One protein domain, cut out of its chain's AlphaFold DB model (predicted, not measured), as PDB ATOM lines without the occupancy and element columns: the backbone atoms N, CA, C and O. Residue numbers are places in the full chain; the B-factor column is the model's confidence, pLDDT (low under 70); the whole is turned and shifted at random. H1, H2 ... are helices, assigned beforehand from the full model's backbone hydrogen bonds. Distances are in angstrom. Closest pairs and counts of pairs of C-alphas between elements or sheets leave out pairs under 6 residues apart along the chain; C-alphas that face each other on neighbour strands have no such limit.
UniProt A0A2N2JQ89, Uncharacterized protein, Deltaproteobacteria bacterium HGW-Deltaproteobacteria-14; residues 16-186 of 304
ATOM      1  N   ASP A  16      -3.143  38.305  -5.425       43.44
ATOM      2  CA  ASP A  16      -4.392  37.544  -5.277       43.44
ATOM      3  C   ASP A  16      -4.271  36.125  -5.855       43.44
ATOM      4  O   ASP A  16      -4.879  35.182  -5.345       43.44
ATOM      5  N   GLU A  17      -3.396  35.936  -6.847       53.03
ATOM      6  CA  GLU A  17      -3.096  34.625  -7.421       53.03
ATOM      7  C   GLU A  17      -2.182  33.794  -6.520       53.03
ATOM      8  O   GLU A  17      -2.226  32.575  -6.592       53.03
ATOM      9  N   LEU A  18      -1.402  34.394  -5.615       51.72
ATOM     10  CA  LEU A  18      -0.536  33.639  -4.699       51.72
ATOM     11  C   LEU A  18      -1.321  32.834  -3.673       51.72
ATOM     12  O   LEU A  18      -0.993  31.676  -3.427       51.72
ATOM     13  N   ARG A  19      -2.388  33.413  -3.111       50.34
ATOM     14  CA  ARG A  19      -3.318  32.657  -2.261       50.34
ATOM     15  C   ARG A  19      -3.962  31.521  -3.041       50.34
ATOM     16  O   ARG A  19      -4.063  30.425  -2.512       50.34
ATOM     17  N   ILE A  20      -4.325  31.770  -4.298       54.44
ATOM     18  CA  ILE A  20      -4.885  30.756  -5.195       54.44
ATOM     19  C   ILE A  20      -3.844  29.673  -5.511       54.44
ATOM     20  O   ILE A  20      -4.192  28.505  -5.511       54.44
ATOM     21  N   ILE A  21      -2.573  30.011  -5.725       56.03
ATOM     22  CA  ILE A  21      -1.491  29.057  -6.014       56.03
ATOM     23  C   ILE A  21      -1.173  28.204  -4.787       56.03
ATOM     24  O   ILE A  21      -1.045  26.989  -4.922       56.03
ATOM     25  N   VAL A  22      -1.087  28.808  -3.599       57.44
ATOM     26  CA  VAL A  22      -0.917  28.077  -2.334       57.44
ATOM     27  C   VAL A  22      -2.108  27.145  -2.100       57.44
ATOM     28  O   VAL A  22      -1.910  25.967  -1.826       57.44
ATOM     29  N   ASP A  23      -3.334  27.636  -2.290       58.78
ATOM     30  CA  ASP A  23      -4.570  26.865  -2.114       58.78
ATOM     31  C   ASP A  23      -4.721  25.747  -3.170       58.78
ATOM     32  O   ASP A  23      -5.110  24.624  -2.855       58.78
ATOM     33  N   LEU A  24      -4.342  25.993  -4.429       58.44
ATOM     34  CA  LEU A  24      -4.288  24.982  -5.492       58.44
ATOM     35  C   LEU A  24      -3.224  23.923  -5.207       58.44
ATOM     36  O   LEU A  24      -3.460  22.742  -5.451       58.44
ATOM     37  N   HIS A  25      -2.066  24.327  -4.683       58.38
ATOM     38  CA  HIS A  25      -0.995  23.402  -4.342       58.38
ATOM     39  C   HIS A  25      -1.363  22.521  -3.144       58.38
ATOM     40  O   HIS A  25      -1.160  21.309  -3.194       58.38
ATOM     41  N   GLN A  26      -1.996  23.099  -2.117       55.00
ATOM     42  CA  GLN A  26      -2.570  22.368  -0.980       55.00
ATOM     43  C   GLN A  26      -3.601  21.312  -1.407       55.00
ATOM     44  O   GLN A  26      -3.795  20.322  -0.708       55.00
ATOM     45  N   LYS A  27      -4.247  21.500  -2.562       61.44
ATOM     46  CA  LYS A  27      -5.240  20.574  -3.128       61.44
ATOM     47  C   LYS A  27      -4.638  19.479  -4.019       61.44
ATOM     48  O   LYS A  27      -5.390  18.642  -4.519       61.44
ATOM     49  N   LEU A  28      -3.318  19.454  -4.240       54.00
ATOM     50  CA  LEU A  28      -2.674  18.383  -5.006       54.00
ATOM     51  C   LEU A  28      -2.510  17.108  -4.154       54.00
ATOM     52  O   LEU A  28      -2.198  17.195  -2.973       54.00
ATOM     53  N   PRO A  29      -2.653  15.906  -4.742       43.72
ATOM     54  CA  PRO A  29      -2.619  14.632  -4.009       43.72
ATOM     55  C   PRO A  29      -1.230  14.221  -3.481       43.72
ATOM     56  O   PRO A  29      -1.119  13.266  -2.716       43.72
ATOM     57  N   SER A  30      -0.157  14.901  -3.891       49.81
ATOM     58  CA  SER A  30       1.204  14.729  -3.355       49.81
ATOM     59  C   SER A  30       2.002  16.016  -3.585       49.81
ATOM     60  O   SER A  30       2.777  16.101  -4.542       49.81
ATOM     61  N   PRO A  31       1.772  17.055  -2.769       49.19
ATOM     62  CA  PRO A  31       2.553  18.272  -2.839       49.19
ATOM     63  C   PRO A  31       3.930  17.935  -2.265       49.19
ATOM     64  O   PRO A  31       4.082  17.764  -1.060       49.19
ATOM     65  N   GLY A  32       4.934  17.734  -3.121       47.03
ATOM     66  CA  GLY A  32       6.317  17.654  -2.647       47.03
ATOM     67  C   GLY A  32       6.713  18.926  -1.882       47.03
ATOM     68  O   GLY A  32       5.970  19.906  -1.856       47.03
ATOM     69  N   ALA A  33       7.903  18.950  -1.282       44.06
ATOM     70  CA  ALA A  33       8.419  20.180  -0.685       44.06
ATOM     71  C   ALA A  33       8.599  21.257  -1.775       44.06
ATOM     72  O   ALA A  33       9.439  21.112  -2.664       44.06
ATOM     73  N   ILE A  34       7.801  22.328  -1.722       44.44
ATOM     74  CA  ILE A  34       7.919  23.486  -2.613       44.44
ATOM     75  C   ILE A  34       8.253  24.723  -1.784       44.44
ATOM     76  O   ILE A  34       7.605  25.013  -0.782       44.44
ATOM     77  N   ALA A  35       9.253  25.479  -2.236       42.56
ATOM     78  CA  ALA A  35       9.502  26.839  -1.780       42.56
ATOM     79  C   ALA A  35       8.911  27.821  -2.800       42.56
ATOM     80  O   ALA A  35       9.180  27.714  -3.997       42.56
ATOM     81  N   PHE A  36       8.121  28.786  -2.332       47.69
ATOM     82  CA  PHE A  36       7.613  29.875  -3.164       47.69
ATOM     83  C   PHE A  36       8.476  31.118  -2.940       47.69
ATOM     84  O   PHE A  36       8.618  31.583  -1.811       47.69
ATOM     85  N   LEU A  37       9.035  31.670  -4.016       41.88
ATOM     86  CA  LEU A  37       9.658  32.991  -4.000       41.88
ATOM     87  C   LEU A  37       8.629  34.008  -4.501       41.88
ATOM     88  O   LEU A  37       8.194  33.937  -5.649       41.88
ATOM     89  N   VAL A  38       8.235  34.945  -3.643       44.88
ATOM     90  CA  VAL A  38       7.270  35.997  -3.985       44.88
ATOM     91  C   VAL A  38       8.013  37.297  -4.272       44.88
ATOM     92  O   VAL A  38       8.642  37.863  -3.386       44.88
ATOM     93  N   VAL A  39       7.912  37.783  -5.510       42.31
ATOM     94  CA  VAL A  39       8.589  38.996  -5.995       42.31
ATOM     95  C   VAL A  39       7.523  40.052  -6.331       42.31
ATOM     96  O   VAL A  39       6.987  40.083  -7.433       42.31
ATOM     97  N   VAL A  40       7.174  40.910  -5.368       42.97
ATOM     98  CA  VAL A  40       6.223  42.040  -5.516       42.97
ATOM     99  C   VAL A  40       6.876  43.317  -6.073       42.97
ATOM    100  O   VAL A  40       7.437  44.108  -5.318       42.97
ATOM    101  N   ARG A  41       6.821  43.564  -7.388       37.78
ATOM    102  CA  ARG A  41       7.357  44.811  -7.967       37.78
ATOM    103  C   ARG A  41       6.266  45.870  -8.083       37.78
ATOM    104  O   ARG A  41       5.628  45.964  -9.123       37.78
ATOM    105  N   ASP A  42       6.089  46.672  -7.038       40.91
ATOM    106  CA  ASP A  42       5.192  47.829  -7.067       40.91
ATOM    107  C   ASP A  42       6.004  49.144  -7.030       40.91
ATOM    108  O   ASP A  42       6.635  49.446  -6.015       40.91
ATOM    109  N   PRO A  43       6.065  49.904  -8.141       39.06
ATOM    110  CA  PRO A  43       6.755  51.191  -8.191       39.06
ATOM    111  C   PRO A  43       6.005  52.331  -7.476       39.06
ATOM    112  O   PRO A  43       6.641  53.343  -7.182       39.06
ATOM    113  N   ASP A  44       4.713  52.167  -7.167       39.78
ATOM    114  CA  ASP A  44       3.866  53.153  -6.474       39.78
ATOM    115  C   ASP A  44       3.518  52.728  -5.035       39.78
ATOM    116  O   ASP A  44       2.766  53.415  -4.332       39.78
ATOM    117  N   ALA A  45       4.091  51.616  -4.567       39.78
ATOM    118  CA  ALA A  45       3.930  51.145  -3.205       39.78
ATOM    119  C   ALA A  45       4.328  52.260  -2.218       39.78
ATOM    120  O   ALA A  45       5.444  52.791  -2.304       39.78
ATOM    121  N   PRO A  46       3.459  52.623  -1.249       35.50
ATOM    122  CA  PRO A  46       3.855  53.530  -0.181       35.50
ATOM    123  C   PRO A  46       5.120  52.956   0.457       35.50
ATOM    124  O   PRO A  46       5.221  51.740   0.599       35.50
ATOM    125  N   GLY A  47       6.084  53.811   0.815       37.94
ATOM    126  CA  GLY A  47       7.451  53.443   1.237       37.94
ATOM    127  C   GLY A  47       7.599  52.530   2.470       37.94
ATOM    128  O   GLY A  47       8.687  52.466   3.035       37.94
ATOM    129  N   ASP A  48       6.524  51.846   2.860       38.69
ATOM    130  CA  ASP A  48       6.357  50.839   3.901       38.69
ATOM    131  C   ASP A  48       5.885  49.458   3.367       38.69
ATOM    132  O   ASP A  48       5.637  48.557   4.171       38.69
ATOM    133  N   ALA A  49       5.739  49.244   2.051       40.19
ATOM    134  CA  ALA A  49       5.216  47.989   1.495       40.19
ATOM    135  C   ALA A  49       6.297  47.137   0.793       40.19
ATOM    136  O   ALA A  49       6.880  47.541  -0.204       40.19
ATOM    137  N   CYS A  50       6.525  45.946   1.366       40.62
ATOM    138  CA  CYS A  50       7.238  44.764   0.858       40.62
ATOM    139  C   CYS A  50       8.575  44.969   0.125       40.62
ATOM    140  O   CYS A  50       8.643  45.350  -1.040       40.62
ATOM    141  N   ARG A  51       9.661  44.551   0.786       41.91
ATOM    142  CA  ARG A  51      10.954  44.345   0.135       41.91
ATOM    143  C   ARG A  51      10.924  43.101  -0.757       41.91
ATOM    144  O   ARG A  51      10.570  42.012  -0.320       41.91
ATOM    145  N   LEU A  52      11.329  43.312  -2.003       41.00
ATOM    146  CA  LEU A  52      11.345  42.375  -3.128       41.00
ATOM    147  C   LEU A  52      12.335  41.213  -3.034       41.00
ATOM    148  O   LEU A  52      12.267  40.280  -3.829       41.00
ATOM    149  N   ASP A  53      13.286  41.320  -2.120       40.88
ATOM    150  CA  ASP A  53      14.409  40.407  -1.957       40.88
ATOM    151  C   ASP A  53      14.239  39.449  -0.772       40.88
ATOM    152  O   ASP A  53      15.055  38.551  -0.594       40.88
ATOM    153  N   VAL A  54      13.150  39.597  -0.009       41.12
ATOM    154  CA  VAL A  54      12.897  38.863   1.233       41.12
ATOM    155  C   VAL A  54      12.086  37.596   0.967       41.12
ATOM    156  O   VAL A  54      10.862  37.629   0.855       41.12
ATOM    157  N   GLY A  55      12.773  36.456   0.901       44.75
ATOM    158  CA  GLY A  55      12.135  35.139   0.959       44.75
ATOM    159  C   GLY A  55      11.602  34.836   2.364       44.75
ATOM    160  O   GLY A  55      12.233  35.182   3.364       44.75
ATOM    161  N   TRP A  56      10.448  34.170   2.448       43.62
ATOM    162  CA  TRP A  56       9.862  33.729   3.714       43.62
ATOM    163  C   TRP A  56       9.469  32.255   3.648       43.62
ATOM    164  O   TRP A  56       8.920  31.835   2.627       43.62
ATOM    165  N   PRO A  57       9.696  31.460   4.706       44.69
ATOM    166  CA  PRO A  57       9.154  30.112   4.757       44.69
ATOM    167  C   PRO A  57       7.620  30.177   4.783       44.69
ATOM    168  O   PRO A  57       7.023  30.769   5.683       44.69
ATOM    169  N   ALA A  58       6.985  29.588   3.770       45.72
ATOM    170  CA  ALA A  58       5.547  29.359   3.768       45.72
ATOM    171  C   ALA A  58       5.190  28.263   4.782       45.72
ATOM    172  O   ALA A  58       6.021  27.418   5.124       45.72
ATOM    173  N   GLU A  59       3.955  28.299   5.278       44.34
ATOM    174  CA  GLU A  59       3.455  27.280   6.191       44.34
ATOM    175  C   GLU A  59       3.480  25.915   5.500       44.34
ATOM    176  O   GLU A  59       3.074  25.754   4.348       44.34
ATOM    177  N   ALA A  60       4.070  24.962   6.197       43.88
ATOM    178  CA  ALA A  60       4.557  23.739   5.613       43.88
ATOM    179  C   ALA A  60       3.404  22.717   5.577       43.88
ATOM    180  O   ALA A  60       2.753  22.478   6.591       43.88
ATOM    181  N   THR A  61       3.096  22.161   4.403       39.34
ATOM    182  CA  THR A  61       1.865  21.383   4.152       39.34
ATOM    183  C   THR A  61       2.023  19.872   4.355       39.34
ATOM    184  O   THR A  61       1.068  19.128   4.138       39.34
ATOM    185  N   ALA A  62       3.206  19.403   4.766       46.47
ATOM    186  CA  ALA A  62       3.530  17.984   4.906       46.47
ATOM    187  C   ALA A  62       3.819  17.575   6.361       46.47
ATOM    188  O   ALA A  62       4.205  18.393   7.198       46.47
ATOM    189  N   VAL A  63       3.658  16.280   6.655       55.66
ATOM    190  CA  VAL A  63       4.189  15.667   7.880       55.66
ATOM    191  C   VAL A  63       5.696  15.548   7.704       55.66
ATOM    192  O   VAL A  63       6.171  14.683   6.977       55.66
ATOM    193  N   TYR A  64       6.432  16.447   8.343       63.34
ATOM    194  CA  TYR A  64       7.888  16.413   8.347       63.34
ATOM    195  C   TYR A  64       8.386  15.419   9.384       63.34
ATOM    196  O   TYR A  64       7.862  15.384  10.510       63.34
ATOM    197  N   ASP A  65       9.417  14.662   9.015       77.38
ATOM    198  CA  ASP A  65      10.277  14.042  10.010       77.38
ATOM    199  C   ASP A  65      11.039  15.124  10.798       77.38
ATOM    200  O   ASP A  65      10.992  16.322  10.497       77.38
ATOM    201  N   ASP A  66      11.695  14.719  11.878       79.06
ATOM    202  CA  ASP A  66      12.378  15.668  12.753       79.06
ATOM    203  C   ASP A  66      13.540  16.408  12.063       79.06
ATOM    204  O   ASP A  66      13.886  17.517  12.481       79.06
ATOM    205  N   ASP A  67      14.165  15.800  11.052       80.56
ATOM    206  CA  ASP A  67      15.334  16.358  10.370       80.56
ATOM    207  C   ASP A  67      14.907  17.470   9.409       80.56
ATOM    208  O   ASP A  67      15.500  18.556   9.403       80.56
ATOM    209  N   ASP A  68      13.808  17.267   8.684       78.12
ATOM    210  CA  ASP A  68      13.190  18.307   7.871       78.12
ATOM    211  C   ASP A  68      12.698  19.482   8.729       78.12
ATOM    212  O   ASP A  68      12.882  20.648   8.365       78.12
ATOM    213  N   ARG A  69      12.114  19.207   9.906       80.38
ATOM    214  CA  ARG A  69      11.694  20.263  10.847       80.38
ATOM    215  C   ARG A  69      12.887  21.067  11.349       80.38
ATOM    216  O   ARG A  69      12.807  22.294  11.426       80.38
ATOM    217  N   TRP A  70      13.993  20.398  11.675       86.88
ATOM    218  CA  TRP A  70      15.229  21.059  12.094       86.88
ATOM    219  C   TRP A  70      15.791  21.943  10.982       86.88
ATOM    220  O   TRP A  70      16.126  23.103  11.223       86.88
ATOM    221  N   SER A  71      15.814  21.434   9.751       83.38
ATOM    222  CA  SER A  71      16.224  22.189   8.567       83.38
ATOM    223  C   SER A  71      15.349  23.431   8.349       83.38
ATOM    224  O   SER A  71      15.864  24.540   8.183       83.38
ATOM    225  N   ALA A  72      14.023  23.286   8.445       81.25
ATOM    226  CA  ALA A  72      13.082  24.397   8.325       81.25
ATOM    227  C   ALA A  72      13.283  25.451   9.427       81.25
ATOM    228  O   ALA A  72      13.298  26.651   9.140       81.25
ATOM    229  N   TYR A  73      13.498  25.012  10.672       87.19
ATOM    230  CA  TYR A  73      13.846  25.889  11.787       87.19
ATOM    231  C   TYR A  73      15.122  26.683  11.490       87.19
ATOM    232  O   TYR A  73      15.106  27.913  11.566       87.19
ATOM    233  N   LEU A  74      16.210  26.017  11.092       89.69
ATOM    234  CA  LEU A  74      17.469  26.681  10.751       89.69
ATOM    235  C   LEU A  74      17.297  27.692   9.616       89.69
ATOM    236  O   LEU A  74      17.770  28.823   9.726       89.69
ATOM    237  N   HIS A  75      16.580  27.317   8.558       84.25
ATOM    238  CA  HIS A  75      16.324  28.197   7.426       84.25
ATOM    239  C   HIS A  75      15.580  29.469   7.852       84.25
ATOM    240  O   HIS A  75      15.985  30.575   7.495       84.25
ATOM    241  N   GLU A  76      14.543  29.347   8.684       83.88
ATOM    242  CA  GLU A  76      13.802  30.497   9.204       83.88
ATOM    243  C   GLU A  76      14.668  31.392  10.105       83.88
ATOM    244  O   GLU A  76      14.615  32.624  10.015       83.88
ATOM    245  N   ARG A  77      15.517  30.785  10.942       89.69
ATOM    246  CA  ARG A  77      16.475  31.505  11.793       89.69
ATOM    247  C   ARG A  77      17.487  32.294  10.955       89.69
ATOM    248  O   ARG A  77      17.747  33.456  11.275       89.69
ATOM    249  N   VAL A  78      18.019  31.696   9.890       89.44
ATOM    250  CA  VAL A  78      18.970  32.331   8.962       89.44
ATOM    251  C   VAL A  78      18.302  33.444   8.160       89.44
ATOM    252  O   VAL A  78      18.830  34.556   8.121       89.44
ATOM    253  N   ALA A  79      17.127  33.188   7.583       83.00
ATOM    254  CA  ALA A  79      16.377  34.169   6.801       83.00
ATOM    255  C   ALA A  79      15.994  35.399   7.639       83.00
ATOM    256  O   ALA A  79      16.128  36.541   7.195       83.00
ATOM    257  N   TRP A  80      15.575  35.184   8.891       86.00
ATOM    258  CA  TRP A  80      15.317  36.289   9.808       86.00
ATOM    259  C   TRP A  80      16.595  37.072  10.108       86.00
ATOM    260  O   TRP A  80      16.619  38.296   9.974       86.00
ATOM    261  N   HIS A  81      17.677  36.379  10.475       90.06
ATOM    262  CA  HIS A  81      18.954  37.010  10.802       90.06
ATOM    263  C   HIS A  81      19.513  37.847   9.647       90.06
ATOM    264  O   HIS A  81      19.981  38.967   9.871       90.06
ATOM    265  N   SER A  82      19.398  37.353   8.412       86.25
ATOM    266  CA  SER A  82      19.860  38.057   7.213       86.25
ATOM    267  C   SER A  82      19.069  39.338   6.917       86.25
ATOM    268  O   SER A  82      19.502  40.154   6.098       86.25
ATOM    269  N   GLY A  83      17.937  39.554   7.601       78.25
ATOM    270  CA  GLY A  83      17.003  40.636   7.308       78.25
ATOM    271  C   GLY A  83      16.289  40.427   5.975       78.25
ATOM    272  O   GLY A  83      15.840  41.407   5.380       78.25
ATOM    273  N   GLY A  84      16.220  39.174   5.510       70.38
ATOM    274  CA  GLY A  84      15.673  38.809   4.212       70.38
ATOM    275  C   GLY A  84      16.596  39.082   3.024       70.38
ATOM    276  O   GLY A  84      16.153  38.998   1.897       70.38
ATOM    277  N   ASP A  85      17.865  39.411   3.241       74.31
ATOM    278  CA  ASP A  85      18.847  39.565   2.163       74.31
ATOM    279  C   ASP A  85      19.413  38.188   1.782       74.31
ATOM    280  O   ASP A  85      19.945  37.482   2.647       74.31
ATOM    281  N   ILE A  86      19.271  37.795   0.513       74.81
ATOM    282  CA  ILE A  86      19.672  36.466   0.029       74.81
ATOM    283  C   ILE A  86      21.189  36.263   0.040       74.81
ATOM    284  O   ILE A  86      21.652  35.214   0.480       74.81
ATOM    285  N   GLU A  87      21.968  37.269  -0.354       80.19
ATOM    286  CA  GLU A  87      23.433  37.193  -0.346       80.19
ATOM    287  C   GLU A  87      23.934  37.047   1.089       80.19
ATOM    288  O   GLU A  87      24.814  36.242   1.387       80.19
ATOM    289  N   ARG A  88      23.296  37.762   2.022       84.00
ATOM    290  CA  ARG A  88      23.594  37.606   3.446       84.00
ATOM    291  C   ARG A  88      23.133  36.257   3.985       84.00
ATOM    292  O   ARG A  88      23.814  35.708   4.838       84.00
ATOM    293  N   ALA A  89      22.009  35.708   3.531       84.06
ATOM    294  CA  ALA A  89      21.593  34.365   3.931       84.06
ATOM    295  C   ALA A  89      22.607  33.302   3.468       84.06
ATOM    296  O   ALA A  89      22.916  32.393   4.236       84.06
ATOM    297  N   ILE A  90      23.173  33.459   2.265       83.38
ATOM    298  CA  ILE A  90      24.261  32.617   1.750       83.38
ATOM    299  C   ILE A  90      25.531  32.785   2.602       83.38
ATOM    300  O   ILE A  90      26.101  31.777   3.015       83.38
ATOM    301  N   ASP A  91      25.940  34.021   2.923       88.75
ATOM    302  CA  ASP A  91      27.105  34.308   3.790       88.75
ATOM    303  C   ASP A  91      26.936  33.676   5.184       88.75
ATOM    304  O   ASP A  91      27.828  32.991   5.683       88.75
ATOM    305  N   VAL A  92      25.744  33.803   5.779       90.88
ATOM    306  CA  VAL A  92      25.405  33.150   7.053       90.88
ATOM    307  C   VAL A  92      25.502  31.636   6.915       90.88
ATOM    308  O   VAL A  92      26.151  31.006   7.741       90.88
ATOM    309  N   GLY A  93      24.886  31.052   5.884       89.00
ATOM    310  CA  GLY A  93      24.914  29.609   5.649       89.00
ATOM    311  C   GLY A  93      26.333  29.058   5.500       89.00
ATOM    312  O   GLY A  93      26.629  27.999   6.042       89.00
ATOM    313  N   ALA A  94      27.225  29.800   4.838       89.12
ATOM    314  CA  ALA A  94      28.638  29.449   4.710       89.12
ATOM    315  C   ALA A  94      29.427  29.604   6.024       89.12
ATOM    316  O   ALA A  94      30.419  28.906   6.228       89.12
ATOM    317  N   ALA A  95      28.999  30.510   6.909       91.94
ATOM    318  CA  ALA A  95      29.612  30.738   8.217       91.94
ATOM    319  C   ALA A  95      29.114  29.772   9.310       91.94
ATOM    320  O   ALA A  95      29.745  29.673  10.364       91.94
ATOM    321  N   LEU A  96      27.991  29.076   9.099       92.88
ATOM    322  CA  LEU A  96      27.473  28.116  10.071       92.88
ATOM    323  C   LEU A  96      28.341  26.844  10.099       92.88
ATOM    324  O   LEU A  96      28.597  26.247   9.050       92.88
ATOM    325  N   PRO A  97      28.769  26.377  11.286       93.44
ATOM    326  CA  PRO A  97      29.398  25.068  11.410       93.44
ATOM    327  C   PRO A  97      28.367  23.954  11.158       93.44
ATOM    328  O   PRO A  97      27.163  24.216  11.147       93.44
ATOM    329  N   PRO A  98      28.795  22.688  11.016       91.94
ATOM    330  CA  PRO A  98      27.876  21.561  11.107       91.94
ATOM    331  C   PRO A  98      27.112  21.612  12.439       91.94
ATOM    332  O   PRO A  98      27.729  21.608  13.505       91.94
ATOM    333  N   LEU A  99      25.781  21.684  12.376       92.44
ATOM    334  CA  LEU A  99      24.904  21.753  13.547       92.44
ATOM    335  C   LEU A  99      24.160  20.431  13.716       92.44
ATOM    336  O   LEU A  99      23.532  19.958  12.765       92.44
ATOM    337  N   MET A 100      24.170  19.864  14.923       92.94
ATOM    338  CA  MET A 100      23.257  18.775  15.252       92.94
ATOM    339  C   MET A 100      21.885  19.340  15.609       92.94
ATOM    340  O   MET A 100      21.722  20.505  15.980       92.94
ATOM    341  N   ARG A 101      20.873  18.484  15.498       92.19
ATOM    342  CA  ARG A 101      19.498  18.830  15.839       92.19
ATOM    343  C   ARG A 101      19.395  19.323  17.282       92.19
ATOM    344  O   ARG A 101      19.719  18.593  18.215       92.19
ATOM    345  N   GLY A 102      18.874  20.535  17.451       91.50
ATOM    346  CA  GLY A 102      18.702  21.162  18.761       91.50
ATOM    347  C   GLY A 102      19.939  21.874  19.309       91.50
ATOM    348  O   GLY A 102      19.883  22.353  20.441       91.50
ATOM    349  N   ASP A 103      21.012  22.021  18.525       94.44
ATOM    350  CA  ASP A 103      22.211  22.784  18.904       94.44
ATOM    351  C   ASP A 103      21.981  24.308  18.844       94.44
ATOM    352  O   ASP A 103      22.735  25.064  18.226       94.44
ATOM    353  N   ASP A 104      20.939  24.797  19.523       94.50
ATOM    354  CA  ASP A 104      20.603  26.222  19.580       94.50
ATOM    355  C   ASP A 104      21.775  27.060  20.096       94.50
ATOM    356  O   ASP A 104      22.019  28.152  19.601       94.50
ATOM    357  N   GLN A 105      22.549  26.553  21.058       95.38
ATOM    358  CA  GLN A 105      23.697  27.288  21.598       95.38
ATOM    359  C   GLN A 105      24.781  27.531  20.541       95.38
ATOM    360  O   GLN A 105      25.328  28.633  20.470       95.38
ATOM    361  N   VAL A 106      25.071  26.523  19.712       96.31
ATOM    362  CA  VAL A 106      26.073  26.624  18.642       96.31
ATOM    363  C   VAL A 106      25.561  27.546  17.539       96.31
ATOM    364  O   VAL A 106      26.296  28.423  17.086       96.31
ATOM    365  N   LEU A 107      24.280  27.425  17.175       95.38
ATOM    366  CA  LEU A 107      23.628  28.338  16.239       95.38
ATOM    367  C   LEU A 107      23.696  29.792  16.728       95.38
ATOM    368  O   LEU A 107      24.131  30.674  15.993       95.38
ATOM    369  N   GLU A 108      23.295  30.067  17.972       95.50
ATOM    370  CA  GLU A 108      23.316  31.421  18.537       95.50
ATOM    371  C   GLU A 108      24.733  32.002  18.583       95.50
ATOM    372  O   GLU A 108      24.916  33.189  18.294       95.50
ATOM    373  N   ALA A 109      25.736  31.183  18.915       96.06
ATOM    374  CA  ALA A 109      27.138  31.583  18.904       96.06
ATOM    375  C   ALA A 109      27.609  31.954  17.488       96.06
ATOM    376  O   ALA A 109      28.160  33.039  17.303       96.06
ATOM    377  N   ALA A 110      27.309  31.123  16.487       96.56
ATOM    378  CA  ALA A 110      27.672  31.388  15.096       96.56
ATOM    379  C   ALA A 110      26.977  32.648  14.546       96.56
ATOM    380  O   ALA A 110      27.613  33.497  13.920       96.56
ATOM    381  N   LEU A 111      25.689  32.851  14.852       96.00
ATOM    382  CA  LEU A 111      24.968  34.073  14.475       96.00
ATOM    383  C   LEU A 111      25.549  35.324  15.158       96.00
ATOM    384  O   LEU A 111      25.569  36.400  14.554       96.00
ATOM    385  N   ASN A 112      26.016  35.206  16.407       96.56
ATOM    386  CA  ASN A 112      26.687  36.291  17.132       96.56
ATOM    387  C   ASN A 112      28.032  36.659  16.503       96.56
ATOM    388  O   ASN A 112      28.302  37.847  16.317       96.56
ATOM    389  N   GLU A 113      28.845  35.662  16.164       97.00
ATOM    390  CA  GLU A 113      30.140  35.852  15.510       97.00
ATOM    391  C   GLU A 113      29.973  36.479  14.125       97.00
ATOM    392  O   GLU A 113      30.581  37.509  13.830       97.00
ATOM    393  N   HIS A 114      29.062  35.940  13.314       96.75
ATOM    394  CA  HIS A 114      28.733  36.495  12.007       96.75
ATOM    395  C   HIS A 114      28.254  37.953  12.104       96.75
ATOM    396  O   HIS A 114      28.703  38.815  11.350       96.75
ATOM    397  N   ALA A 115      27.358  38.265  13.049       96.00
ATOM    398  CA  ALA A 115      26.900  39.636  13.281       96.00
ATOM    399  C   ALA A 115      28.054  40.585  13.644       96.00
ATOM    400  O   ALA A 115      28.131  41.692  13.108       96.00
ATOM    401  N   ALA A 116      28.960  40.153  14.525       95.62
ATOM    402  CA  ALA A 116      30.132  40.933  14.906       95.62
ATOM    403  C   ALA A 116      31.076  41.164  13.712       95.62
ATOM    404  O   ALA A 116      31.527  42.291  13.501       95.62
ATOM    405  N   ALA A 117      31.318  40.132  12.898       95.81
ATOM    406  CA  ALA A 117      32.144  40.224  11.698       95.81
ATOM    407  C   ALA A 117      31.551  41.194  10.664       95.81
ATOM    408  O   ALA A 117      32.272  42.041  10.137       95.81
ATOM    409  N   LEU A 118      30.238  41.129  10.410       92.44
ATOM    410  CA  LEU A 118      29.560  42.077   9.519       92.44
ATOM    411  C   LEU A 118      29.644  43.511  10.029       92.44
ATOM    412  O   LEU A 118      29.936  44.426   9.263       92.44
ATOM    413  N   PHE A 119      29.420  43.713  11.324       92.50
ATOM    414  CA  PHE A 119      29.483  45.040  11.918       92.50
ATOM    415  C   PHE A 119      30.898  45.635  11.847       92.50
ATOM    416  O   PHE A 119      31.051  46.813  11.531       92.50
ATOM    417  N   ALA A 120      31.938  44.821  12.050       93.75
ATOM    418  CA  ALA A 120      33.332  45.249  11.938       93.75
ATOM    419  C   ALA A 120      33.737  45.679  10.513       93.75
ATOM    420  O   ALA A 120      34.685  46.449  10.361       93.75
ATOM    421  N   ARG A 121      33.020  45.214   9.476       92.62
ATOM    422  CA  ARG A 121      33.226  45.618   8.071       92.62
ATOM    423  C   ARG A 121      32.615  46.989   7.743       92.62
ATOM    424  O   ARG A 121      32.912  47.532   6.681       92.62
ATOM    425  N   LEU A 122      31.761  47.547   8.607       87.44
ATOM    426  CA  LEU A 122      31.167  48.871   8.387       87.44
ATOM    427  C   LEU A 122      32.219  49.987   8.534       87.44
ATOM    428  O   LEU A 122      33.159  49.826   9.318       87.44
ATOM    429  N   PRO A 123      32.058  51.142   7.859       89.00
ATOM    430  CA  PRO A 123      32.894  52.322   8.101       89.00
ATOM    431  C   PRO A 123      32.903  52.718   9.583       89.00
ATOM    432  O   PRO A 123      31.871  52.613  10.252       89.00
ATOM    433  N   LYS A 124      34.041  53.186  10.111       87.62
ATOM    434  CA  LYS A 124      34.183  53.504  11.547       87.62
ATOM    435  C   LYS A 124      33.183  54.559  12.005       87.62
ATOM    436  O   LYS A 124      32.564  54.389  13.048       87.62
ATOM    437  N   GLU A 125      32.962  55.571  11.179       83.00
ATOM    438  CA  GLU A 125      32.011  56.651  11.429       83.00
ATOM    439  C   GLU A 125      30.592  56.092  11.605       83.00
ATOM    440  O   GLU A 125      29.847  56.505  12.489       83.00
ATOM    441  N   MET A 126      30.229  55.088  10.803       82.88
ATOM    442  CA  MET A 126      28.936  54.412  10.899       82.88
ATOM    443  C   MET A 126      28.852  53.525  12.146       82.88
ATOM    444  O   MET A 126      27.805  53.473  12.790       82.88
ATOM    445  N   GLN A 127      29.938  52.840  12.512       86.88
ATOM    446  CA  GLN A 127      29.984  52.048  13.742       86.88
ATOM    447  C   GLN A 127      29.810  52.919  14.993       86.88
ATOM    448  O   GLN A 127      29.139  52.497  15.934       86.88
ATOM    449  N   GLU A 128      30.416  54.106  15.009       83.38
ATOM    450  CA  GLU A 128      30.299  55.087  16.093       83.38
ATOM    451  C   GLU A 128      28.871  55.637  16.173       83.38
ATOM    452  O   GLU A 128      28.233  55.518  17.218       83.38
ATOM    453  N   GLN A 129      28.312  56.098  15.049       78.88
ATOM    454  CA  GLN A 129      26.931  56.596  14.980       78.88
ATOM    455  C   GLN A 129      25.903  55.565  15.463       78.88
ATOM    456  O   GLN A 129      25.018  55.884  16.258       78.88
ATOM    457  N   LEU A 130      26.021  54.313  15.006       78.75
ATOM    458  CA  LEU A 130      25.111  53.235  15.401       78.75
ATOM    459  C   LEU A 130      25.310  52.794  16.858       78.75
ATOM    460  O   LEU A 130      24.373  52.268  17.453       78.75
ATOM    461  N   GLY A 131      26.512  52.984  17.416       73.50
ATOM    462  CA  GLY A 131      26.838  52.646  18.801       73.50
ATOM    463  C   GLY A 131      26.372  53.684  19.824       73.50
ATOM    464  O   GLY A 131      26.056  53.313  20.950       73.50
ATOM    465  N   GLU A 132      26.314  54.964  19.449       69.62
ATOM    466  CA  GLU A 132      25.905  56.047  20.351       69.62
ATOM    467  C   GLU A 132      24.385  56.153  20.494       69.62
ATOM    468  O   GLU A 132      23.873  56.248  21.613       69.62
ATOM    469  N   SER A 133      23.639  56.145  19.383       66.94
ATOM    470  CA  SER A 133      22.180  56.164  19.447       66.94
ATOM    471  C   SER A 133      21.498  55.803  18.128       66.94
ATOM    472  O   SER A 133      21.703  56.426  17.088       66.94
ATOM    473  N   LEU A 134      20.543  54.878  18.210       68.94
ATOM    474  CA  LEU A 134      19.553  54.634  17.158       68.94
ATOM    475  C   LEU A 134      18.358  55.607  17.232       68.94
ATOM    476  O   LEU A 134      17.449  55.515  16.407       68.94
ATOM    477  N   ASP A 135      18.302  56.526  18.207       62.44
ATOM    478  CA  ASP A 135      17.199  57.491  18.347       62.44
ATOM    479  C   ASP A 135      17.123  58.408  17.128       62.44
ATOM    480  O   ASP A 135      16.030  58.737  16.673       62.44
ATOM    481  N   GLN A 136      18.268  58.747  16.529       56.16
ATOM    482  CA  GLN A 136      18.287  59.521  15.292       56.16
ATOM    483  C   GLN A 136      17.574  58.777  14.151       56.16
ATOM    484  O   GLN A 136      16.791  59.382  13.436       56.16
ATOM    485  N   VAL A 137      17.735  57.455  14.038       57.03
ATOM    486  CA  VAL A 137      17.029  56.620  13.045       57.03
ATOM    487  C   VAL A 137      15.546  56.443  13.403       57.03
ATOM    488  O   VAL A 137      14.680  56.409  12.530       57.03
ATOM    489  N   ARG A 138      15.225  56.344  14.699       56.91
ATOM    490  CA  ARG A 138      13.857  56.118  15.190       56.91
ATOM    491  C   ARG A 138      12.964  57.357  15.088       56.91
ATOM    492  O   ARG A 138      11.778  57.217  14.799       56.91
ATOM    493  N   TYR A 139      13.512  58.539  15.365       52.00
ATOM    494  CA  TYR A 139      12.770  59.803  15.430       52.00
ATOM    495  C   TYR A 139      12.989  60.703  14.212       52.00
ATOM    496  O   TYR A 139      12.298  61.713  14.082       52.00
ATOM    497  N   ASN A 140      13.895  60.341  13.301       44.06
ATOM    498  CA  ASN A 140      14.074  61.038  12.037       44.06
ATOM    499  C   ASN A 140      13.835  60.087  10.846       44.06
ATOM    500  O   ASN A 140      14.763  59.411  10.404       44.06
ATOM    501  N   PRO A 141      12.623  60.076  10.258       46.00
ATOM    502  CA  PRO A 141      12.288  59.245   9.095       46.00
ATOM    503  C   PRO A 141      13.169  59.501   7.858       46.00
ATOM    504  O   PRO A 141      13.149  58.712   6.912       46.00
ATOM    505  N   SER A 142      13.917  60.612   7.837       35.72
ATOM    506  CA  SER A 142      14.865  60.937   6.766       35.72
ATOM    507  C   SER A 142      16.223  60.236   6.913       35.72
ATOM    508  O   SER A 142      16.903  60.032   5.909       35.72
ATOM    509  N   LEU A 143      16.590  59.781   8.121       46.28
ATOM    510  CA  LEU A 143      17.757  58.926   8.367       46.28
ATOM    511  C   LEU A 143      17.384  57.472   8.076       46.28
ATOM    512  O   LEU A 143      17.208  56.641   8.966       46.28
ATOM    513  N   ARG A 144      17.218  57.176   6.787       54.69
ATOM    514  CA  ARG A 144      16.986  55.815   6.307       54.69
ATOM    515  C   ARG A 144      18.246  54.992   6.542       54.69
ATOM    516  O   ARG A 144      19.319  55.354   6.057       54.69
ATOM    517  N   LEU A 145      18.117  53.863   7.237       60.50
ATOM    518  CA  LEU A 145      19.180  52.864   7.226       60.50
ATOM    519  C   LEU A 145      19.387  52.395   5.783       60.50
ATOM    520  O   LEU A 145      18.420  52.099   5.074       60.50
ATOM    521  N   GLY A 146      20.651  52.343   5.360       54.91
ATOM    522  CA  GLY A 146      21.019  51.850   4.038       54.91
ATOM    523  C   GLY A 146      20.464  50.448   3.780       54.91
ATOM    524  O   GLY A 146      20.196  49.673   4.706       54.91
ATOM    525  N   ILE A 147      20.290  50.119   2.501       53.19
ATOM    526  CA  ILE A 147      19.899  48.778   2.059       53.19
ATOM    527  C   ILE A 147      20.902  47.770   2.657       53.19
ATOM    528  O   ILE A 147      22.108  47.930   2.499       53.19
ATOM    529  N   GLY A 148      20.399  46.789   3.415       58.72
ATOM    530  CA  GLY A 148      21.208  45.783   4.128       58.72
ATOM    531  C   GLY A 148      21.419  46.045   5.628       58.72
ATOM    532  O   GLY A 148      21.701  45.109   6.378       58.72
ATOM    533  N   LEU A 149      21.210  47.284   6.089       65.94
ATOM    534  CA  LEU A 149      21.179  47.639   7.515       65.94
ATOM    535  C   LEU A 149      19.750  47.700   8.068       65.94
ATOM    536  O   LEU A 149      19.567  47.617   9.280       65.94
ATOM    537  N   SER A 150      18.748  47.850   7.198       66.69
ATOM    538  CA  SER A 150      17.322  47.841   7.541       66.69
ATOM    539  C   SER A 150      16.740  46.421   7.569       66.69
ATOM    540  O   SER A 150      17.123  45.560   6.776       66.69
ATOM    541  N   GLY A 151      15.821  46.167   8.504       59.78
ATOM    542  CA  GLY A 151      15.175  44.864   8.685       59.78
ATOM    543  C   GLY A 151      14.125  44.514   7.625       59.78
ATOM    544  O   GLY A 151      13.677  45.361   6.854       59.78
ATOM    545  N   ALA A 152      13.703  43.244   7.639       55.41
ATOM    546  CA  ALA A 152      12.805  42.634   6.654       55.41
ATOM    547  C   ALA A 152      11.406  43.276   6.561       55.41
ATOM    548  O   ALA A 152      10.780  43.215   5.509       55.41
ATOM    549  N   GLU A 153      10.906  43.932   7.617       54.16
ATOM    550  CA  GLU A 153       9.546  44.508   7.649       54.16
ATOM    551  C   GLU A 153       9.362  45.769   6.758       54.16
ATOM    552  O   GLU A 153       8.477  46.568   7.041       54.16
ATOM    553  N   ALA A 154      10.191  46.005   5.729       47.59
ATOM    554  CA  ALA A 154      10.182  47.182   4.830       47.59
ATOM    555  C   ALA A 154      10.228  48.565   5.526       47.59
ATOM    556  O   ALA A 154      10.254  49.610   4.885       47.59
ATOM    557  N   ARG A 155      10.319  48.582   6.856       54.50
ATOM    558  CA  ARG A 155      10.379  49.769   7.696       54.50
ATOM    559  C   ARG A 155      11.825  50.227   7.796       54.50
ATOM    560  O   ARG A 155      12.584  49.737   8.632       54.50
ATOM    561  N   SER A 156      12.181  51.209   6.974       54.88
ATOM    562  CA  SER A 156      13.518  51.832   6.881       54.88
ATOM    563  C   SER A 156      14.111  52.367   8.203       54.88
ATOM    564  O   SER A 156      15.297  52.689   8.249       54.88
ATOM    565  N   HIS A 157      13.316  52.416   9.280       64.56
ATOM    566  CA  HIS A 157      13.705  52.851  10.624       64.56
ATOM    567  C   HIS A 157      14.090  51.709  11.587       64.56
ATOM    568  O   HIS A 157      14.423  51.972  12.742       64.56
ATOM    569  N   ARG A 158      13.994  50.434  11.180       74.00
ATOM    570  CA  ARG A 158      14.350  49.293  12.045       74.00
ATOM    571  C   ARG A 158      15.651  48.650  11.586       74.00
ATOM    572  O   ARG A 158      15.728  48.287  10.412       74.00
ATOM    573  N   PRO A 159      16.639  48.450  12.476       83.00
ATOM    574  CA  PRO A 159      17.845  47.731  12.107       83.00
ATOM    575  C   PRO A 159      17.527  46.273  11.771       83.00
ATOM    576  O   PRO A 159      16.598  45.676  12.324       83.00
ATOM    577  N   ALA A 160      18.311  45.699  10.867       85.88
ATOM    578  CA  ALA A 160      18.279  44.278  10.577       85.88
ATOM    579  C   ALA A 160      18.629  43.462  11.838       85.88
ATOM    580  O   ALA A 160      19.411  43.935  12.671       85.88
ATOM    581  N   PRO A 161      18.099  42.236  11.997       90.44
ATOM    582  CA  PRO A 161      18.353  41.431  13.194       90.44
ATOM    583  C   PRO A 161      19.839  41.165  13.464       90.44
ATOM    584  O   PRO A 161      20.263  41.246  14.618       90.44
ATOM    585  N   TRP A 162      20.655  40.942  12.424       93.00
ATOM    586  CA  TRP A 162      22.109  40.817  12.587       93.00
ATOM    587  C   TRP A 162      22.743  42.082  13.184       93.00
ATOM    588  O   TRP A 162      23.623  41.983  14.037       93.00
ATOM    589  N   LEU A 163      22.283  43.274  12.785       91.44
ATOM    590  CA  LEU A 163      22.812  44.544  13.282       91.44
ATOM    591  C   LEU A 163      22.384  44.768  14.733       91.44
ATOM    592  O   LEU A 163      23.207  45.123  15.573       91.44
ATOM    593  N   ALA A 164      21.115  44.496  15.050       91.12
ATOM    594  CA  ALA A 164      20.622  44.550  16.421       91.12
ATOM    595  C   ALA A 164      21.429  43.630  17.352       91.12
ATOM    596  O   ALA A 164      21.828  44.041  18.443       91.12
ATOM    597  N   ARG A 165      21.731  42.415  16.884       93.81
ATOM    598  CA  ARG A 165      22.575  41.442  17.580       93.81
ATOM    599  C   ARG A 165      24.008  41.949  17.763       93.81
ATOM    600  O   ARG A 165      24.533  41.869  18.870       93.81
ATOM    601  N   ALA A 166      24.625  42.512  16.725       94.50
ATOM    602  CA  ALA A 166      25.977  43.065  16.811       94.50
ATOM    603  C   ALA A 166      26.080  44.198  17.845       94.50
ATOM    604  O   ALA A 166      26.988  44.198  18.677       94.50
ATOM    605  N   LEU A 167      25.116  45.126  17.837       91.94
ATOM    606  CA  LEU A 167      25.061  46.247  18.777       91.94
ATOM    607  C   LEU A 167      24.898  45.769  20.227       91.94
ATOM    608  O   LEU A 167      25.621  46.231  21.108       91.94
ATOM    609  N   LEU A 168      24.021  44.791  20.472       92.00
ATOM    610  CA  LEU A 168      23.849  44.180  21.796       92.00
ATOM    611  C   LEU A 168      25.088  43.422  22.287       92.00
ATOM    612  O   LEU A 168      25.362  43.408  23.489       92.00
ATOM    613  N   ASN A 169      25.815  42.771  21.376       92.88
ATOM    614  CA  ASN A 169      27.041  42.047  21.705       92.88
ATOM    615  C   ASN A 169      28.197  43.000  22.021       92.88
ATOM    616  O   ASN A 169      29.010  42.693  22.892       92.88
ATOM    617  N   ARG A 170      28.249  44.158  21.352       90.69
ATOM    618  CA  ARG A 170      29.241  45.208  21.608       90.69
ATOM    619  C   ARG A 170      28.986  45.922  22.934       90.69
ATOM    620  O   ARG A 170      29.927  46.124  23.695       90.69
ATOM    621  N   ASP A 171      27.735  46.287  23.211       88.50
ATOM    622  CA  ASP A 171      27.350  46.963  24.449       88.50
ATOM    623  C   ASP A 171      26.061  46.375  25.048       88.50
ATOM    624  O   ASP A 171      24.936  46.641  24.620       88.50
ATOM    625  N   ARG A 172      26.218  45.614  26.134       87.56
ATOM    626  CA  ARG A 172      25.089  45.030  26.879       87.56
ATOM    627  C   ARG A 172      24.259  46.065  27.644       87.56
ATOM    628  O   ARG A 172      23.172  45.715  28.124       87.56
ATOM    629  N   SER A 173      24.782  47.280  27.798       87.56
ATOM    630  CA  SER A 173      24.142  48.435  28.430       87.56
ATOM    631  C   SER A 173      23.543  49.424  27.428       87.56
ATOM    632  O   SER A 173      23.035  50.462  27.849       87.56
ATOM    633  N   HIS A 174      23.508  49.064  26.138       85.75
ATOM    634  CA  HIS A 174      22.989  49.913  25.072       85.75
ATOM    635  C   HIS A 174      21.625  50.534  25.452       85.75
ATOM    636  O   HIS A 174      20.708  49.793  25.838       85.75
ATOM    637  N   PRO A 175      21.421  51.858  25.302       82.19
ATOM    638  CA  PRO A 175      20.209  52.549  25.765       82.19
ATOM    639  C   PRO A 175      18.907  51.949  25.218       82.19
ATOM    640  O   PRO A 175      17.887  51.870  25.903       82.19
ATOM    641  N   GLN A 176      18.954  51.443  23.983       83.75
ATOM    642  CA  GLN A 176      17.827  50.780  23.322       83.75
ATOM    643  C   GLN A 176      17.811  49.247  23.451       83.75
ATOM    644  O   GLN A 176      17.165  48.574  22.647       83.75
ATOM    645  N   LYS A 177      18.485  48.663  24.450       87.31
ATOM    646  CA  LYS A 177      18.604  47.204  24.625       87.31
ATOM    647  C   LYS A 177      17.289  46.454  24.420       87.31
ATOM    648  O   LYS A 177      17.252  45.495  23.666       87.31
ATOM    649  N   ARG A 178      16.194  46.904  25.049       86.56
ATOM    650  CA  ARG A 178      14.878  46.239  24.945       86.56
ATOM    651  C   ARG A 178      14.367  46.174  23.504       86.56
ATOM    652  O   ARG A 178      13.866  45.140  23.077       86.56
ATOM    653  N   PHE A 179      14.519  47.269  22.760       85.69
ATOM    654  CA  PHE A 179      14.131  47.334  21.354       85.69
ATOM    655  C   PHE A 179      15.012  46.417  20.503       85.69
ATOM    656  O   PHE A 179      14.484  45.575  19.783       85.69
ATOM    657  N   LEU A 180      16.336  46.485  20.656       87.44
ATOM    658  CA  LEU A 180      17.266  45.618  19.930       87.44
ATOM    659  C   LEU A 180      17.040  44.128  20.231       87.44
ATOM    660  O   LEU A 180      17.061  43.293  19.327       87.44
ATOM    661  N   SER A 181      16.764  43.788  21.494       88.62
ATOM    662  CA  SER A 181      16.467  42.413  21.903       88.62
ATOM    663  C   SER A 181      15.202  41.898  21.220       88.62
ATOM    664  O   SER A 181      15.197  40.766  20.743       88.62
ATOM    665  N   SER A 182      14.173  42.742  21.075       85.75
ATOM    666  CA  SER A 182      12.937  42.373  20.368       85.75
ATOM    667  C   SER A 182      13.134  42.103  18.871       85.75
ATOM    668  O   SER A 182      12.345  41.377  18.276       85.75
ATOM    669  N   LEU A 183      14.188  42.659  18.263       86.06
ATOM    670  CA  LEU A 183      14.524  42.438  16.852       86.06
ATOM    671  C   LEU A 183      15.415  41.206  16.649       86.06
ATOM    672  O   LEU A 183      15.422  40.617  15.572       86.06
ATOM    673  N   SER A 184      16.164  40.816  17.682       86.00
ATOM    674  CA  SER A 184      17.132  39.715  17.613       86.00
ATOM    675  C   SER A 184      16.466  38.334  17.631       86.00
ATOM    676  O   SER A 184      17.035  37.372  17.114       86.00
ATOM    677  N   GLY A 185      15.272  38.231  18.223       86.56
ATOM    678  CA  GLY A 185      14.459  37.017  18.198       86.56
ATOM    679  C   GLY A 185      13.717  36.861  16.871       86.56
ATOM    680  O   GLY A 185      13.234  37.845  16.314       86.56
ATOM    681  N   CYS A 186      13.596  35.625  16.383       87.62
ATOM    682  CA  CYS A 186      12.813  35.307  15.190       87.62
ATOM    683  C   CYS A 186      11.311  35.471  15.483       87.62
ATOM    684  O   CYS A 186      10.616  34.532  15.870       87.62
TER     685      CYS A 186
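AT A GLANCE: This is residues 16 to 186 of the 304 residues of an uncharacterized protein of Deltaproteobacteria bacterium HGW-Deltaproteobacteria-14 (UniProt A0A2N2JQ89). A small core of crossed helices, with H7 across H4, H8 folded back on H7, and H3 packed on H4 and on the last residues of H2, lies between two looser ends. At one end H1 lies away from the other helices, before a wide loop of residues 27 to 65; at the other end are H5 and H6. The printed part has 171 residues with eight named helices, H1 to H8 in that order, and no named strand: the class is all helix. The whole is compact, with a radius of gyration of the C-alphas of 17.8 A, and the C-alphas span 56 by 45 by 25 A.

IN THESE COORDINATES: H1, residues 16 to 26, begins with C-alpha 16 at (-4.392, 37.544, -5.277) and is 15.9 A long. H2, residues 66 to 81, measures 22.4 A from first to last C-alpha. H3 is residues 86 to 95, 14.1 A. H4, residues 104 to 120, is the longest helix by residues, 24.1 A, with C-alpha 104 at (20.603, 26.222, 19.580). H5 is residues 124 to 132 and H6 residues 135 to 139. H7, residues 161 to 170, is 14.3 A long. H8, residues 177 to 184, ends with C-alpha 184 at (17.132, 39.715, 17.613).

HOW THE PARTS SIT: H7 is the hub, touching H2, H4 and H8. H4 and H7 are about perpendicular at 83 degrees, their closest C-alphas those of Ala 115 and Trp 162, 5.0 A apart. H7 and H8 form a helical hairpin, at a steep tilt of 42 degrees, opposite ways; the closest C-alphas are those of Pro 161 and Ser 184, 4.9 A. H2 and H7 only just touch, with 3 pairs of C-alphas within 8 A, and only at their ends: C-alphas 81 and 161 are the closest, 5.1 A. H2 touches H3 with residues 78 to 81 alone, closest at the C-alphas of Ala 79 and Ala 89, 6.0 A. H4 touches H3 with residues 110 to 114 alone, closest at the C-alphas of Val 92 and His 114, 6.8 A. The helix packing is mostly crossed: of the 4 pairs of helices that touch other than only at their ends, 0 are at a shallow tilt. H5 is close to H7 but not clearly touching; the closest C-alphas, of Gly 131 and Leu 167, are 6.6 A apart. H1 and H6 touch no helix. In H2 to H8 every O i to N i+4 pair is within hydrogen-bond range; in H1 6 of 7 are.

THE WHOLE: The C-alphas of Pro 29 and Glu 125 are the two farthest apart, 56.6 A. Residues 121 to 126, of which 124 to 126 belong to H5, stand free. The printed part has no cut. The links from H1 to H2, 39 residues, and from H6 to H7, 21 residues, are long. The mean pLDDT of the printed part is 71.2; residues 16 to 64 and 132 to 157 are under 70.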